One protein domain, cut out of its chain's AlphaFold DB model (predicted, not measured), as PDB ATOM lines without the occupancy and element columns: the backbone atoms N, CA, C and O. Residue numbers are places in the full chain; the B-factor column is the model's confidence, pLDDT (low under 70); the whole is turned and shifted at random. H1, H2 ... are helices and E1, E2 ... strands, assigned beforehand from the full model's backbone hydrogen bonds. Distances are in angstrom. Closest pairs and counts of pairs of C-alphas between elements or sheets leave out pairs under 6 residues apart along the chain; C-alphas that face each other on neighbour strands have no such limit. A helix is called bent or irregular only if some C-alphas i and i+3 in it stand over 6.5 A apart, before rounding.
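What this domain is: This is residues 98 to 111 and 125 to 215 of the 465 residues of an uncharacterized protein of Planctomycetes bacterium (UniProt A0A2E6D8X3). The model is a sandwich of two sheets face to face with crossed strands: a strongly twisted sheet of E3, E4, E6, E7 and E8, and a smaller sheet of E1, E2 and E5. Short helix H1 packs on E7 and E6, and H2 packs beside H1 at one end of the long axis. The printed part has 105 residues with two named helices and eight named strands, in the order H1 E1 E2 H2 E3 E4 E5 E6 E7 E8; the class is mostly strand. The larger sheet is branched, the smaller has the order E1 E2 E5, and neighbours are antiparallel in both. The whole is compact, with a radius of gyration of the C-alphas of 13.5 A, yet elongated, spanning 44 by 27 by 19 A.

How they stand to each other: H1, residues 98 to 104, is on the branched sheet at a height of 6.9 A, along E7, residues 202 to 205, at 18 degrees on the local plane; their closest C-alphas, Ser 100 and Gly 204, are 3.7 A apart. H2, residues 135 to 141, touches H1 at a shallow tilt of 17 degrees, opposite ways, the closest C-alphas being Val 102 and Thr 135 at 6.0 A. Every O i to N i+4 pair is within hydrogen-bond range in H1; in H2 1 of 3 is, beside 3 of 4 O i to N i+3 pairs. E2, residues 125 to 132, has E1, residues 106 to 111, as one neighbour, with N 107 and O 131 at 2.8 A, and E5, residues 177 to 182, as the other, with N 128 and O 179 at 2.8 A. E3, residues 145 to 153, forms a hairpin with E4, residues 159 to 168, which bends by 56 degrees at residue 162; N 148 and O 165 are 2.9 A apart. On the other side of E3 is E6, residues 189 to 199, with N 149 and O 196 at 2.8 A. On the other side of E6 are E7, its hairpin partner, with N 197 and O 204 at 2.8 A, and E8, residues 209 to 214, with N 191 and O 211 at 2.9 A. The strands of the two sheets stand at 41 degrees.

Where its parts are: H1 begins at C-alpha 98 (24.852, 31.923, 4.360) and is 9.8 A long; E8 ends at C-alpha 214 (11.230, 64.750, 4.351). E6 is 32.5 A long, E3 and E4 25.5 A each, and E2 22.7 A. H2 is irregular, with C-alphas 137 and 140 7.9 A apart.

The domain as a whole: The C-alphas farthest apart, of Arg 140 and Arg 215, are 44.9 A apart. Residues 112 to 124 are not printed, and C-alphas 111 and 125 are 8.8 A apart across the cut. Of the links printed whole, E4 to E5 and E5 to E6 are short and the others tight. The mean pLDDT of the printed part is 91.2, and no printed residue is under 70.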
ATOM      1  N   ILE A  98      24.056  31.398   5.466       87.88
ATOM      2  CA  ILE A  98      24.852  31.923   4.360       87.88
ATOM      3  C   ILE A  98      24.066  33.011   3.595       87.88
ATOM      4  O   ILE A  98      24.662  33.970   3.120       87.88
ATOM      5  N   GLN A  99      22.730  32.939   3.600       91.62
ATOM      6  CA  GLN A  99      21.793  33.969   3.160       91.62
ATOM      7  C   GLN A  99      21.995  35.290   3.897       91.62
ATOM      8  O   GLN A  99      22.237  36.306   3.254       91.62
ATOM      9  N   SER A 100      21.947  35.305   5.230       88.88
ATOM     10  CA  SER A 100      22.126  36.542   5.995       88.88
ATOM     11  C   SER A 100      23.520  37.129   5.789       88.88
ATOM     12  O   SER A 100      23.654  38.338   5.621       88.88
ATOM     13  N   ARG A 101      24.559  36.289   5.695       88.50
ATOM     14  CA  ARG A 101      25.925  36.751   5.384       88.50
ATOM     15  C   ARG A 101      26.023  37.383   4.000       88.50
ATOM     16  O   ARG A 101      26.628  38.444   3.850       88.50
ATOM     17  N   VAL A 102      25.401  36.759   3.000       91.44
ATOM     18  CA  VAL A 102      25.311  37.310   1.645       91.44
ATOM     19  C   VAL A 102      24.543  38.627   1.666       91.44
ATOM     20  O   VAL A 102      25.073  39.611   1.163       91.44
ATOM     21  N   ALA A 103      23.371  38.698   2.297       92.44
ATOM     22  CA  ALA A 103      22.589  39.928   2.384       92.44
ATOM     23  C   ALA A 103      23.346  41.052   3.107       92.44
ATOM     24  O   ALA A 103      23.316  42.193   2.664       92.44
ATOM     25  N   CYS A 104      24.079  40.739   4.180       89.75
ATOM     26  CA  CYS A 104      24.918  41.701   4.897       89.75
ATOM     27  C   CYS A 104      26.115  42.184   4.074       89.75
ATOM     28  O   CYS A 104      26.613  43.282   4.303       89.75
ATOM     29  N   SER A 105      26.581  41.370   3.124       90.31
ATOM     30  CA  SER A 105      27.646  41.749   2.193       90.31
ATOM     31  C   SER A 105      27.188  42.693   1.084       90.31
ATOM     32  O   SER A 105      28.041  43.196   0.350       90.31
ATOM     33  N   LEU A 106      25.875  42.909   0.951       91.38
ATOM     34  CA  LEU A 106      25.291  43.890   0.047       91.38
ATOM     35  C   LEU A 106      25.161  45.222   0.774       91.38
ATOM     36  O   LEU A 106      24.595  45.300   1.864       91.38
ATOM     37  N   ASP A 107      25.659  46.263   0.133       89.44
ATOM     38  CA  ASP A 107      25.436  47.637   0.531       89.44
ATOM     39  C   ASP A 107      24.436  48.306  -0.410       89.44
ATOM     40  O   ASP A 107      24.318  47.917  -1.578       89.44
ATOM     41  N   LEU A 108      23.683  49.277   0.104       90.12
ATOM     42  CA  LEU A 108      22.608  49.929  -0.639       90.12
ATOM     43  C   LEU A 108      22.862  51.430  -0.727       90.12
ATOM     44  O   LEU A 108      22.808  52.146   0.269       90.12
ATOM     45  N   MET A 109      23.040  51.914  -1.950       89.31
ATOM     46  CA  MET A 109      23.131  53.337  -2.252       89.31
ATOM     47  C   MET A 109      21.814  53.782  -2.890       89.31
ATOM     48  O   MET A 109      21.496  53.392  -4.015       89.31
ATOM     49  N   VAL A 110      21.029  54.570  -2.155       89.69
ATOM     50  CA  VAL A 110      19.696  55.033  -2.579       89.69
ATOM     51  C   VAL A 110      19.811  56.399  -3.250       89.69
ATOM     52  O   VAL A 110      20.422  57.308  -2.699       89.69
ATOM     53  N   LEU A 111      19.231  56.548  -4.440       89.31
ATOM     54  CA  LEU A 111      19.243  57.776  -5.228       89.31
ATOM     55  C   LEU A 111      17.816  58.177  -5.646       89.31
ATOM     56  O   LEU A 111      17.161  57.414  -6.363       89.31
ATOM     57  N   ALA A 125      10.111  58.416  -7.282       90.50
ATOM     58  CA  ALA A 125      10.868  57.339  -7.909       90.50
ATOM     59  C   ALA A 125      12.277  57.282  -7.308       90.50
ATOM     60  O   ALA A 125      12.947  58.309  -7.210       90.50
ATOM     61  N   LEU A 126      12.714  56.080  -6.942       92.19
ATOM     62  CA  LEU A 126      14.009  55.809  -6.335       92.19
ATOM     63  C   LEU A 126      14.759  54.750  -7.143       92.19
ATOM     64  O   LEU A 126      14.181  53.774  -7.633       92.19
ATOM     65  N   ILE A 127      16.068  54.942  -7.235       92.94
ATOM     66  CA  ILE A 127      17.024  53.962  -7.737       92.94
ATOM     67  C   ILE A 127      17.838  53.488  -6.544       92.94
ATOM     68  O   ILE A 127      18.350  54.296  -5.777       92.94
ATOM     69  N   VAL A 128      17.988  52.181  -6.393       92.94
ATOM     70  CA  VAL A 128      18.909  51.598  -5.423       92.94
ATOM     71  C   VAL A 128      19.993  50.860  -6.160       92.94
ATOM     72  O   VAL A 128      19.739  49.857  -6.824       92.94
ATOM     73  N   ARG A 129      21.210  51.365  -6.020       92.38
ATOM     74  CA  ARG A 129      22.420  50.664  -6.425       92.38
ATOM     75  C   ARG A 129      22.766  49.660  -5.340       92.38
ATOM     76  O   ARG A 129      23.051  50.039  -4.205       92.38
ATOM     77  N   VAL A 130      22.720  48.386  -5.702       92.56
ATOM     78  CA  VAL A 130      23.118  47.270  -4.851       92.56
ATOM     79  C   VAL A 130      24.596  47.006  -5.101       92.56
ATOM     80  O   VAL A 130      24.984  46.557  -6.182       92.56
ATOM     81  N   LEU A 131      25.423  47.311  -4.106       89.88
ATOM     82  CA  LEU A 131      26.876  47.254  -4.190       89.88
ATOM     83  C   LEU A 131      27.399  46.060  -3.376       89.88
ATOM     84  O   LEU A 131      27.249  46.032  -2.156       89.88
ATOM     85  N   PRO A 132      28.034  45.057  -4.001       87.62
ATOM     86  CA  PRO A 132      28.601  43.922  -3.279       87.62
ATOM     87  C   PRO A 132      29.908  44.328  -2.581       87.62
ATOM     88  O   PRO A 132      30.986  44.284  -3.176       87.62
ATOM     89  N   ALA A 133      29.817  44.714  -1.306       83.62
ATOM     90  CA  ALA A 133      30.942  45.214  -0.513       83.62
ATOM     91  C   ALA A 133      31.976  44.120  -0.199       83.62
ATOM     92  O   ALA A 133      33.182  44.359  -0.244       83.62
ATOM     93  N   TYR A 134      31.518  42.901   0.110       84.38
ATOM     94  CA  TYR A 134      32.399  41.762   0.417       84.38
ATOM     95  C   TYR A 134      31.809  40.398   0.026       84.38
ATOM     96  O   TYR A 134      32.221  39.353   0.532       84.38
ATOM     97  N   THR A 135      30.887  40.369  -0.940       81.50
ATOM     98  CA  THR A 135      30.205  39.141  -1.393       81.50
ATOM     99  C   THR A 135      31.152  38.111  -2.018       81.50
ATOM    100  O   THR A 135      30.855  36.917  -2.033       81.50
ATOM    101  N   ARG A 136      32.347  38.532  -2.462       84.50
ATOM    102  CA  ARG A 136      33.412  37.636  -2.955       84.50
ATOM    103  C   ARG A 136      33.782  36.530  -1.962       84.50
ATOM    104  O   ARG A 136      34.128  35.435  -2.393       84.50
ATOM    105  N   LEU A 137      33.656  36.785  -0.658       83.69
ATOM    106  CA  LEU A 137      33.903  35.789   0.391       83.69
ATOM    107  C   LEU A 137      32.920  34.609   0.338       83.69
ATOM    108  O   LEU A 137      33.242  33.518   0.800       83.69
ATOM    109  N   TYR A 138      31.746  34.812  -0.265       88.12
ATOM    110  CA  TYR A 138      30.640  33.853  -0.297       88.12
ATOM    111  C   TYR A 138      30.347  33.301  -1.698       88.12
ATOM    112  O   TYR A 138      29.458  32.469  -1.851       88.12
ATOM    113  N   GLN A 139      31.116  33.695  -2.722       85.81
ATOM    114  CA  GLN A 139      30.877  33.319  -4.125       85.81
ATOM    115  C   GLN A 139      30.717  31.818  -4.360       85.81
ATOM    116  O   GLN A 139      29.878  31.402  -5.153       85.81
ATOM    117  N   ARG A 140      31.511  30.997  -3.669       86.94
ATOM    118  CA  ARG A 140      31.468  29.536  -3.826       86.94
ATOM    119  C   ARG A 140      30.180  28.909  -3.296       86.94
ATOM    120  O   ARG A 140      29.859  27.798  -3.696       86.94
ATOM    121  N   ALA A 141      29.483  29.594  -2.393       86.62
ATOM    122  CA  ALA A 141      28.258  29.114  -1.767       86.62
ATOM    123  C   ALA A 141      26.985  29.666  -2.434       86.62
ATOM    124  O   ALA A 141      25.887  29.234  -2.090       86.62
ATOM    125  N   LEU A 142      27.119  30.612  -3.371       90.81
ATOM    126  CA  LEU A 142      25.981  31.197  -4.073       90.81
ATOM    127  C   LEU A 142      25.428  30.228  -5.131       90.81
ATOM    128  O   LEU A 142      26.200  29.736  -5.965       90.81
ATOM    129  N   PRO A 143      24.103  29.990  -5.160       93.69
ATOM    130  CA  PRO A 143      23.471  29.345  -6.306       93.69
ATOM    131  C   PRO A 143      23.569  30.245  -7.546       93.69
ATOM    132  O   PRO A 143      23.954  31.408  -7.458       93.69
ATOM    133  N   GLU A 144      23.212  29.719  -8.718       94.81
ATOM    134  CA  GLU A 144      23.206  30.488  -9.973       94.81
ATOM    135  C   GLU A 144      22.293  31.722  -9.895       94.81
ATOM    136  O   GLU A 144      22.654  32.803 -10.359       94.81
ATOM    137  N   GLN A 145      21.149  31.577  -9.224       95.62
ATOM    138  CA  GLN A 145      20.162  32.629  -9.037       95.62
ATOM    139  C   GLN A 145      19.665  32.650  -7.587       95.62
ATOM    140  O   GLN A 145      19.397  31.601  -6.999       95.62
ATOM    141  N   ILE A 146      19.526  33.851  -7.028       95.75
ATOM    142  CA  ILE A 146      18.891  34.111  -5.730       95.75
ATOM    143  C   ILE A 146      17.683  35.027  -5.924       95.75
ATOM    144  O   ILE A 146      17.624  35.767  -6.903       95.75
ATOM    145  N   GLN A 147      16.741  35.032  -4.987       97.81
ATOM    146  CA  GLN A 147      15.701  36.056  -4.931       97.81
ATOM    147  C   GLN A 147      16.174  37.194  -4.024       97.81
ATOM    148  O   GLN A 147      16.509  36.947  -2.868       97.81
ATOM    149  N   LEU A 148      16.186  38.434  -4.518       97.38
ATOM    150  CA  LEU A 148      16.455  39.621  -3.707       97.38
ATOM    151  C   LEU A 148      15.166  40.418  -3.514       97.38
ATOM    152  O   LEU A 148      14.481  40.771  -4.472       97.38
ATOM    153  N   THR A 149      14.851  40.723  -2.262       97.38
ATOM    154  CA  THR A 149      13.695  41.519  -1.860       97.38
ATOM    155  C   THR A 149      14.160  42.749  -1.098       97.38
ATOM    156  O   THR A 149      14.890  42.639  -0.122       97.38
ATOM    157  N   MET A 150      13.699  43.920  -1.519       96.94
ATOM    158  CA  MET A 150      13.878  45.168  -0.785       96.94
ATOM    159  C   MET A 150      12.674  45.390   0.126       96.94
ATOM    160  O   MET A 150      11.527  45.355  -0.335       96.94
ATOM    161  N   ILE A 151      12.932  45.608   1.413       95.88
ATOM    162  CA  ILE A 151      11.910  45.795   2.446       95.88
ATOM    163  C   ILE A 151      12.088  47.179   3.061       95.88
ATOM    164  O   ILE A 151      13.155  47.504   3.573       95.88
ATOM    165  N   TRP A 152      11.032  47.982   3.015       94.62
ATOM    166  CA  TRP A 152      10.924  49.204   3.792       94.62
ATOM    167  C   TRP A 152      10.480  48.879   5.206       94.62
ATOM    168  O   TRP A 152       9.521  48.136   5.388       94.62
ATOM    169  N   VAL A 153      11.131  49.488   6.187       94.75
ATOM    170  CA  VAL A 153      10.683  49.536   7.575       94.75
ATOM    171  C   VAL A 153      10.431  50.993   7.921       94.75
ATOM    172  O   VAL A 153      11.320  51.841   7.784       94.75
ATOM    173  N   SER A 154       9.201  51.288   8.312       92.88
ATOM    174  CA  SER A 154       8.779  52.625   8.709       92.88
ATOM    175  C   SER A 154       9.340  53.020  10.083       92.88
ATOM    176  O   SER A 154       9.796  52.158  10.837       92.88
ATOM    177  N   PRO A 155       9.281  54.312  10.459       89.50
ATOM    178  CA  PRO A 155       9.702  54.767  11.785       89.50
ATOM    179  C   PRO A 155       8.963  54.090  12.953       89.50
ATOM    180  O   PRO A 155       9.502  54.004  14.051       89.50
ATOM    181  N   ASP A 156       7.733  53.618  12.730       90.12
ATOM    182  CA  ASP A 156       6.927  52.850  13.690       90.12
ATOM    183  C   ASP A 156       7.127  51.326  13.581       90.12
ATOM    184  O   ASP A 156       6.452  50.565  14.272       90.12
ATOM    185  N   GLY A 157       8.065  50.869  12.745       89.81
ATOM    186  CA  GLY A 157       8.461  49.464  12.630       89.81
ATOM    187  C   GLY A 157       7.600  48.619  11.688       89.81
ATOM    188  O   GLY A 157       7.777  47.404  11.638       89.81
ATOM    189  N   GLN A 158       6.679  49.220  10.932       92.31
ATOM    190  CA  GLN A 158       5.883  48.494   9.944       92.31
ATOM    191  C   GLN A 158       6.720  48.152   8.713       92.31
ATOM    192  O   GLN A 158       7.377  49.010   8.120       92.31
ATOM    193  N   GLU A 159       6.653  46.889   8.300       93.88
ATOM    194  CA  GLU A 159       7.363  46.406   7.123       93.88
ATOM    195  C   GLU A 159       6.482  46.476   5.874       93.88
ATOM    196  O   GLU A 159       5.332  46.039   5.869       93.88
ATOM    197  N   THR A 160       7.035  46.987   4.778       92.75
ATOM    198  CA  THR A 160       6.393  46.993   3.461       92.75
ATOM    199  C   THR A 160       7.387  46.544   2.404       92.75
ATOM    200  O   THR A 160       8.491  47.072   2.291       92.75
ATOM    201  N   ARG A 161       7.002  45.570   1.578       93.94
ATOM    202  CA  ARG A 161       7.843  45.122   0.464       93.94
ATOM    203  C   ARG A 161       7.904  46.206  -0.612       93.94
ATOM    204  O   ARG A 161       6.872  46.580  -1.158       93.94
ATOM    205  N   ALA A 162       9.110  46.649  -0.957       92.50
ATOM    206  CA  ALA A 162       9.337  47.626  -2.019       92.50
ATOM    207  C   ALA A 162       9.351  46.958  -3.401       92.50
ATOM    208  O   ALA A 162       8.624  47.351  -4.310       92.50
ATOM    209  N   ARG A 163      10.188  45.927  -3.556       94.31
ATOM    210  CA  ARG A 163      10.369  45.176  -4.806       94.31
ATOM    211  C   ARG A 163      10.998  43.825  -4.503       94.31
ATOM    212  O   ARG A 163      11.716  43.687  -3.517       94.31
ATOM    213  N   SER A 164      10.725  42.834  -5.341       96.00
ATOM    214  CA  SER A 164      11.365  41.525  -5.275       96.00
ATOM    215  C   SER A 164      11.688  41.073  -6.691       96.00
ATOM    216  O   SER A 164      10.813  41.134  -7.554       96.00
ATOM    217  N   GLU A 165      12.926  40.661  -6.944       95.19
ATOM    218  CA  GLU A 165      13.339  40.157  -8.253       95.19
ATOM    219  C   GLU A 165      14.436  39.091  -8.152       95.19
ATOM    220  O   GLU A 165      15.215  39.085  -7.192       95.19
ATOM    221  N   PRO A 166      14.497  38.171  -9.126       96.69
ATOM    222  CA  PRO A 166      15.565  37.196  -9.176       96.69
ATOM    223  C   PRO A 166      16.863  37.842  -9.682       96.69
ATOM    224  O   PRO A 166      16.869  38.572 -10.672       96.69
ATOM    225  N   VAL A 167      17.978  37.531  -9.024       96.19
ATOM    226  CA  VAL A 167      19.308  38.091  -9.290       96.19
ATOM    227  C   VAL A 167      20.279  36.957  -9.591       96.19
ATOM    228  O   VAL A 167      20.415  36.012  -8.813       96.19
ATOM    229  N   HIS A 168      20.960  37.048 -10.731       94.69
ATOM    230  CA  HIS A 168      22.016  36.105 -11.090       94.69
ATOM    231  C   HIS A 168      23.266  36.363 -10.242       94.69
ATOM    232  O   HIS A 168      23.626  37.519 -10.010       94.69
ATOM    233  N   ARG A 169      23.974  35.314  -9.811       91.88
ATOM    234  CA  ARG A 169      25.169  35.449  -8.953       91.88
ATOM    235  C   ARG A 169      26.258  36.351  -9.540       91.88
ATOM    236  O   ARG A 169      26.991  36.987  -8.789       91.88
ATOM    237  N   ASP A 170      26.336  36.439 -10.866       90.25
ATOM    238  CA  ASP A 170      27.320  37.277 -11.561       90.25
ATOM    239  C   ASP A 170      27.018  38.778 -11.417       90.25
ATOM    240  O   ASP A 170      27.896  39.593 -11.662       90.25
ATOM    241  N   ALA A 171      25.812  39.165 -10.985       89.44
ATOM    242  CA  ALA A 171      25.496  40.548 -10.618       89.44
ATOM    243  C   ALA A 171      25.955  40.899  -9.186       89.44
ATOM    244  O   ALA A 171      25.989  42.068  -8.811       89.44
ATOM    245  N   LEU A 172      26.347  39.901  -8.380       89.38
ATOM    246  CA  LEU A 172      26.829  40.065  -7.001       89.38
ATOM    247  C   LEU A 172      28.353  40.253  -6.931       89.38
ATOM    248  O   LEU A 172      29.018  39.871  -5.965       89.38
ATOM    249  N   VAL A 173      28.919  40.854  -7.975       85.38
ATOM    250  CA  VAL A 173      30.299  41.344  -8.025       85.38
ATOM    251  C   VAL A 173      30.302  42.780  -8.524       85.38
ATOM    252  O   VAL A 173      29.363  43.212  -9.188       85.38
ATOM    253  N   LEU A 174      31.350  43.537  -8.193       82.19
ATOM    254  CA  LEU A 174      31.479  44.913  -8.672       82.19
ATOM    255  C   LEU A 174      31.393  44.955 -10.212       82.19
ATOM    256  O   LEU A 174      32.001  44.099 -10.860       82.19
ATOM    257  N   PRO A 175      30.662  45.929 -10.789       82.81
ATOM    258  CA  PRO A 175      30.169  47.160 -10.152       82.81
ATOM    259  C   PRO A 175      28.842  47.039  -9.375       82.81
ATOM    260  O   PRO A 175      28.441  48.020  -8.757       82.81
ATOM    261  N   GLY A 176      28.196  45.870  -9.349       89.00
ATOM    262  CA  GLY A 176      26.857  45.681  -8.782       89.00
ATOM    263  C   GLY A 176      25.751  45.897  -9.820       89.00
ATOM    264  O   GLY A 176      25.983  45.746 -11.020       89.00
ATOM    265  N   PHE A 177      24.542  46.234  -9.369       92.50
ATOM    266  CA  PHE A 177      23.381  46.465 -10.241       92.50
ATOM    267  C   PHE A 177      22.390  47.464  -9.630       92.50
ATOM    268  O   PHE A 177      22.516  47.858  -8.472       92.50
ATOM    269  N   GLU A 178      21.402  47.886 -10.418       93.75
ATOM    270  CA  GLU A 178      20.391  48.863 -10.011       93.75
ATOM    271  C   GLU A 178      18.996  48.245  -9.934       93.75
ATOM    272  O   GLU A 178      18.558  47.538 -10.840       93.75
ATOM    273  N   MET A 179      18.277  48.584  -8.867       94.94
ATOM    274  CA  MET A 179      16.865  48.283  -8.677       94.94
ATOM    275  C   MET A 179      16.058  49.576  -8.685       94.94
ATOM    276  O   MET A 179      16.439  50.562  -8.063       94.94
ATOM    277  N   TYR A 180      14.902  49.557  -9.342       93.62
ATOM    278  CA  TYR A 180      14.033  50.727  -9.474       93.62
ATOM    279  C   TYR A 180      12.732  50.493  -8.715       93.62
ATOM    280  O   TYR A 180      12.048  49.495  -8.955       93.62
ATOM    281  N   PHE A 181      12.351  51.390  -7.817       90.94
ATOM    282  CA  PHE A 181      11.070  51.297  -7.115       90.94
ATOM    283  C   PHE A 181      10.597  52.674  -6.642       90.94
ATOM    284  O   PHE A 181      11.230  53.687  -6.914       90.94
ATOM    285  N   HIS A 182       9.436  52.724  -5.994       90.94
ATOM    286  CA  HIS A 182       8.879  53.964  -5.461       90.94
ATOM    287  C   HIS A 182       9.036  54.029  -3.947       90.94
ATOM    288  O   HIS A 182       8.951  53.004  -3.264       90.94
ATOM    289  N   ALA A 183       9.225  55.242  -3.434       90.19
ATOM    290  CA  ALA A 183       9.074  55.512  -2.015       90.19
ATOM    291  C   ALA A 183       7.658  55.111  -1.555       90.19
ATOM    292  O   ALA A 183       6.688  55.305  -2.304       90.19
ATOM    293  N   PRO A 184       7.522  54.541  -0.347       88.00
ATOM    294  CA  PRO A 184       6.223  54.158   0.179       88.00
ATOM    295  C   PRO A 184       5.390  55.410   0.515       88.00
ATOM    296  O   PRO A 184       5.961  56.478   0.780       88.00
ATOM    297  N   PRO A 185       4.049  55.298   0.563       86.81
ATOM    298  CA  PRO A 185       3.216  56.286   1.243       86.81
ATOM    299  C   PRO A 185       3.731  56.446   2.675       86.81
ATOM    300  O   PRO A 185       3.901  55.456   3.388       86.81
ATOM    301  N   SER A 186       4.075  57.667   3.071       83.75
ATOM    302  CA  SER A 186       4.994  57.843   4.195       83.75
ATOM    303  C   SER A 186       4.773  59.127   4.976       83.75
ATOM    304  O   SER A 186       4.588  60.216   4.430       83.75
ATOM    305  N   LYS A 187       4.901  58.991   6.299       87.56
ATOM    306  CA  LYS A 187       5.092  60.115   7.215       87.56
ATOM    307  C   LYS A 187       6.561  60.553   7.214       87.56
ATOM    308  O   LYS A 187       7.441  59.724   6.951       87.56
ATOM    309  N   PRO A 188       6.839  61.827   7.548       90.25
ATOM    310  CA  PRO A 188       8.205  62.291   7.734       90.25
ATOM    311  C   PRO A 188       8.931  61.491   8.821       90.25
ATOM    312  O   PRO A 188       8.319  61.121   9.823       90.25
ATOM    313  N   GLY A 189      10.227  61.252   8.632       90.88
ATOM    314  CA  GLY A 189      11.067  60.524   9.584       90.88
ATOM    315  C   GLY A 189      12.127  59.654   8.914       90.88
ATOM    316  O   GLY A 189      12.291  59.667   7.694       90.88
ATOM    317  N   THR A 190      12.852  58.886   9.722       91.62
ATOM    318  CA  THR A 190      13.891  57.967   9.245       91.62
ATOM    319  C   THR A 190      13.295  56.597   8.952       91.62
ATOM    320  O   THR A 190      12.848  55.899   9.858       91.62
ATOM    321  N   TRP A 191      13.311  56.213   7.681       92.94
ATOM    322  CA  TRP A 191      12.934  54.885   7.209       92.94
ATOM    323  C   TRP A 191      14.180  54.016   7.071       92.94
ATOM    324  O   TRP A 191      15.281  54.529   6.890       92.94
ATOM    325  N   SER A 192      14.013  52.697   7.134       92.75
ATOM    326  CA  SER A 192      15.093  51.751   6.845       92.75
ATOM    327  C   SER A 192      14.766  50.932   5.608       92.75
ATOM    328  O   SER A 192      13.676  50.376   5.503       92.75
ATOM    329  N   LEU A 193      15.717  50.828   4.687       94.44
ATOM    330  CA  LEU A 193      15.668  49.902   3.567       94.44
ATOM    331  C   LEU A 193      16.549  48.694   3.879       94.44
ATOM    332  O   LEU A 193      17.734  48.851   4.168       94.44
ATOM    333  N   ILE A 194      15.977  47.496   3.821       94.25
ATOM    334  CA  ILE A 194      16.656  46.245   4.165       94.25
ATOM    335  C   ILE A 194      16.699  45.340   2.931       94.25
ATOM    336  O   ILE A 194      15.640  45.070   2.353       94.25
ATOM    337  N   PRO A 195      17.881  44.826   2.542       95.75
ATOM    338  CA  PRO A 195      17.961  43.759   1.559       95.75
ATOM    339  C   PRO A 195      17.682  42.411   2.239       95.75
ATOM    340  O   PRO A 195      18.308  42.061   3.235       95.75
ATOM    341  N   GLU A 196      16.755  41.634   1.696       96.19
ATOM    342  CA  GLU A 196      16.482  40.250   2.081       96.19
ATOM    343  C   GLU A 196      16.800  39.343   0.893       96.19
ATOM    344  O   GLU A 196      16.234  39.512  -0.187       96.19
ATOM    345  N   VAL A 197      17.698  38.381   1.082       95.81
ATOM    346  CA  VAL A 197      17.992  37.358   0.076       95.81
ATOM    347  C   VAL A 197      17.314  36.052   0.448       95.81
ATOM    348  O   VAL A 197      17.254  35.679   1.621       95.81
ATOM    349  N   GLU A 198      16.831  35.334  -0.554       95.75
ATOM    350  CA  GLU A 198      16.194  34.037  -0.382       95.75
ATOM    351  C   GLU A 198      16.691  33.055  -1.444       95.75
ATOM    352  O   GLU A 198      16.742  33.363  -2.637       95.75
ATOM    353  N   TRP A 199      17.040  31.847  -1.007       95.50
ATOM    354  CA  TRP A 199      17.170  30.686  -1.884       95.50
ATOM    355  C   TRP A 199      16.927  29.405  -1.096       95.50
ATOM    356  O   TRP A 199      17.151  29.354   0.116       95.50
ATOM    357  N   ALA A 200      16.457  28.364  -1.791       92.31
ATOM    358  CA  ALA A 200      16.075  27.085  -1.186       92.31
ATOM    359  C   ALA A 200      15.083  27.231  -0.004       92.31
ATOM    360  O   ALA A 200      15.130  26.457   0.947       92.31
ATOM    361  N   GLY A 201      14.202  28.240  -0.053       90.69
ATOM    362  CA  GLY A 201      13.201  28.524   0.984       90.69
ATOM    363  C   GLY A 201      13.757  29.123   2.282       90.69
ATOM    364  O   GLY A 201      12.998  29.325   3.226       90.69
ATOM    365  N   VAL A 202      15.060  29.416   2.348       93.00
ATOM    366  CA  VAL A 202      15.698  30.060   3.501       93.00
ATOM    367  C   VAL A 202      15.933  31.527   3.182       93.00
ATOM    368  O   VAL A 202      16.431  31.862   2.106       93.00
ATOM    369  N   LYS A 203      15.596  32.390   4.138       93.19
ATOM    370  CA  LYS A 203      15.746  33.840   4.042       93.19
ATOM    371  C   LYS A 203      16.903  34.328   4.894       93.19
ATOM    372  O   LYS A 203      17.179  33.777   5.958       93.19
ATOM    373  N   GLY A 204      17.544  35.392   4.438       91.50
ATOM    374  CA  GLY A 204      18.546  36.112   5.199       91.50
ATOM    375  C   GLY A 204      18.424  37.605   4.979       91.50
ATOM    376  O   GLY A 204      18.239  38.057   3.851       91.50
ATOM    377  N   ARG A 205      18.515  38.371   6.063       91.12
ATOM    378  CA  ARG A 205      18.390  39.828   6.036       91.12
ATOM    379  C   ARG A 205      19.758  40.474   6.171       91.12
ATOM    380  O   ARG A 205      20.612  39.999   6.916       91.12
ATOM    381  N   GLY A 206      19.957  41.526   5.395       90.31
ATOM    382  CA  GLY A 206      21.167  42.324   5.401       90.31
ATOM    383  C   GLY A 206      21.065  43.494   6.360       90.31
ATOM    384  O   GLY A 206      20.158  43.583   7.191       90.31
ATOM    385  N   VAL A 207      22.015  44.413   6.237       85.88
ATOM    386  CA  VAL A 207      22.077  45.557   7.139       85.88
ATOM    387  C   VAL A 207      21.128  46.658   6.646       85.88
ATOM    388  O   VAL A 207      21.193  47.011   5.467       85.88
ATOM    389  N   PRO A 208      20.266  47.223   7.512       88.31
ATOM    390  CA  PRO A 208      19.403  48.338   7.138       88.31
ATOM    391  C   PRO A 208      20.218  49.567   6.721       88.31
ATOM    392  O   PRO A 208      21.191  49.929   7.391       88.31
ATOM    393  N   VAL A 209      19.765  50.241   5.663       88.00
ATOM    394  CA  VAL A 209      20.234  51.569   5.250       88.00
ATOM    395  C   VAL A 209      19.156  52.599   5.557       88.00
ATOM    396  O   VAL A 209      17.994  52.422   5.193       88.00
ATOM    397  N   ALA A 210      19.535  53.669   6.254       88.69
ATOM    398  CA  ALA A 210      18.618  54.738   6.620       88.69
ATOM    399  C   ALA A 210      18.327  55.645   5.416       88.69
ATOM    400  O   ALA A 210      19.247  56.104   4.746       88.69
ATOM    401  N   VAL A 211      17.050  55.944   5.180       91.00
ATOM    402  CA  VAL A 211      16.582  56.870   4.142       91.00
ATOM    403  C   VAL A 211      15.592  57.836   4.780       91.00
ATOM    404  O   VAL A 211      14.660  57.420   5.468       91.00
ATOM    405  N   GLU A 212      15.795  59.136   4.595       92.06
ATOM    406  CA  GLU A 212      14.935  60.143   5.218       92.06
ATOM    407  C   GLU A 212      13.717  60.455   4.341       92.06
ATOM    408  O   GLU A 212      13.841  60.806   3.167       92.06
ATOM    409  N   GLY A 213      12.527  60.354   4.934       93.19
ATOM    410  CA  GLY A 213      11.297  60.911   4.388       93.19
ATOM    411  C   GLY A 213      11.130  62.340   4.893       93.19
ATOM    412  O   GLY A 213      10.934  62.555   6.090       93.19
ATOM    413  N   VAL A 214      11.193  63.323   3.998       92.50
ATOM    414  CA  VAL A 214      11.230  64.750   4.351       92.50
ATOM    415  C   VAL A 214      10.024  65.479   3.776       92.50
ATOM    416  O   VAL A 214       9.635  65.292   2.623       92.50
ATOM    417  N   ARG A 215       9.402  66.345   4.576       90.88
ATOM    418  CA  ARG A 215       8.212  67.084   4.141       90.88
ATOM    419  C   ARG A 215       8.597  68.213   3.187       90.88
ATOM    420  O   ARG A 215       9.426  69.051   3.540       90.88
TER     421      ARG A 215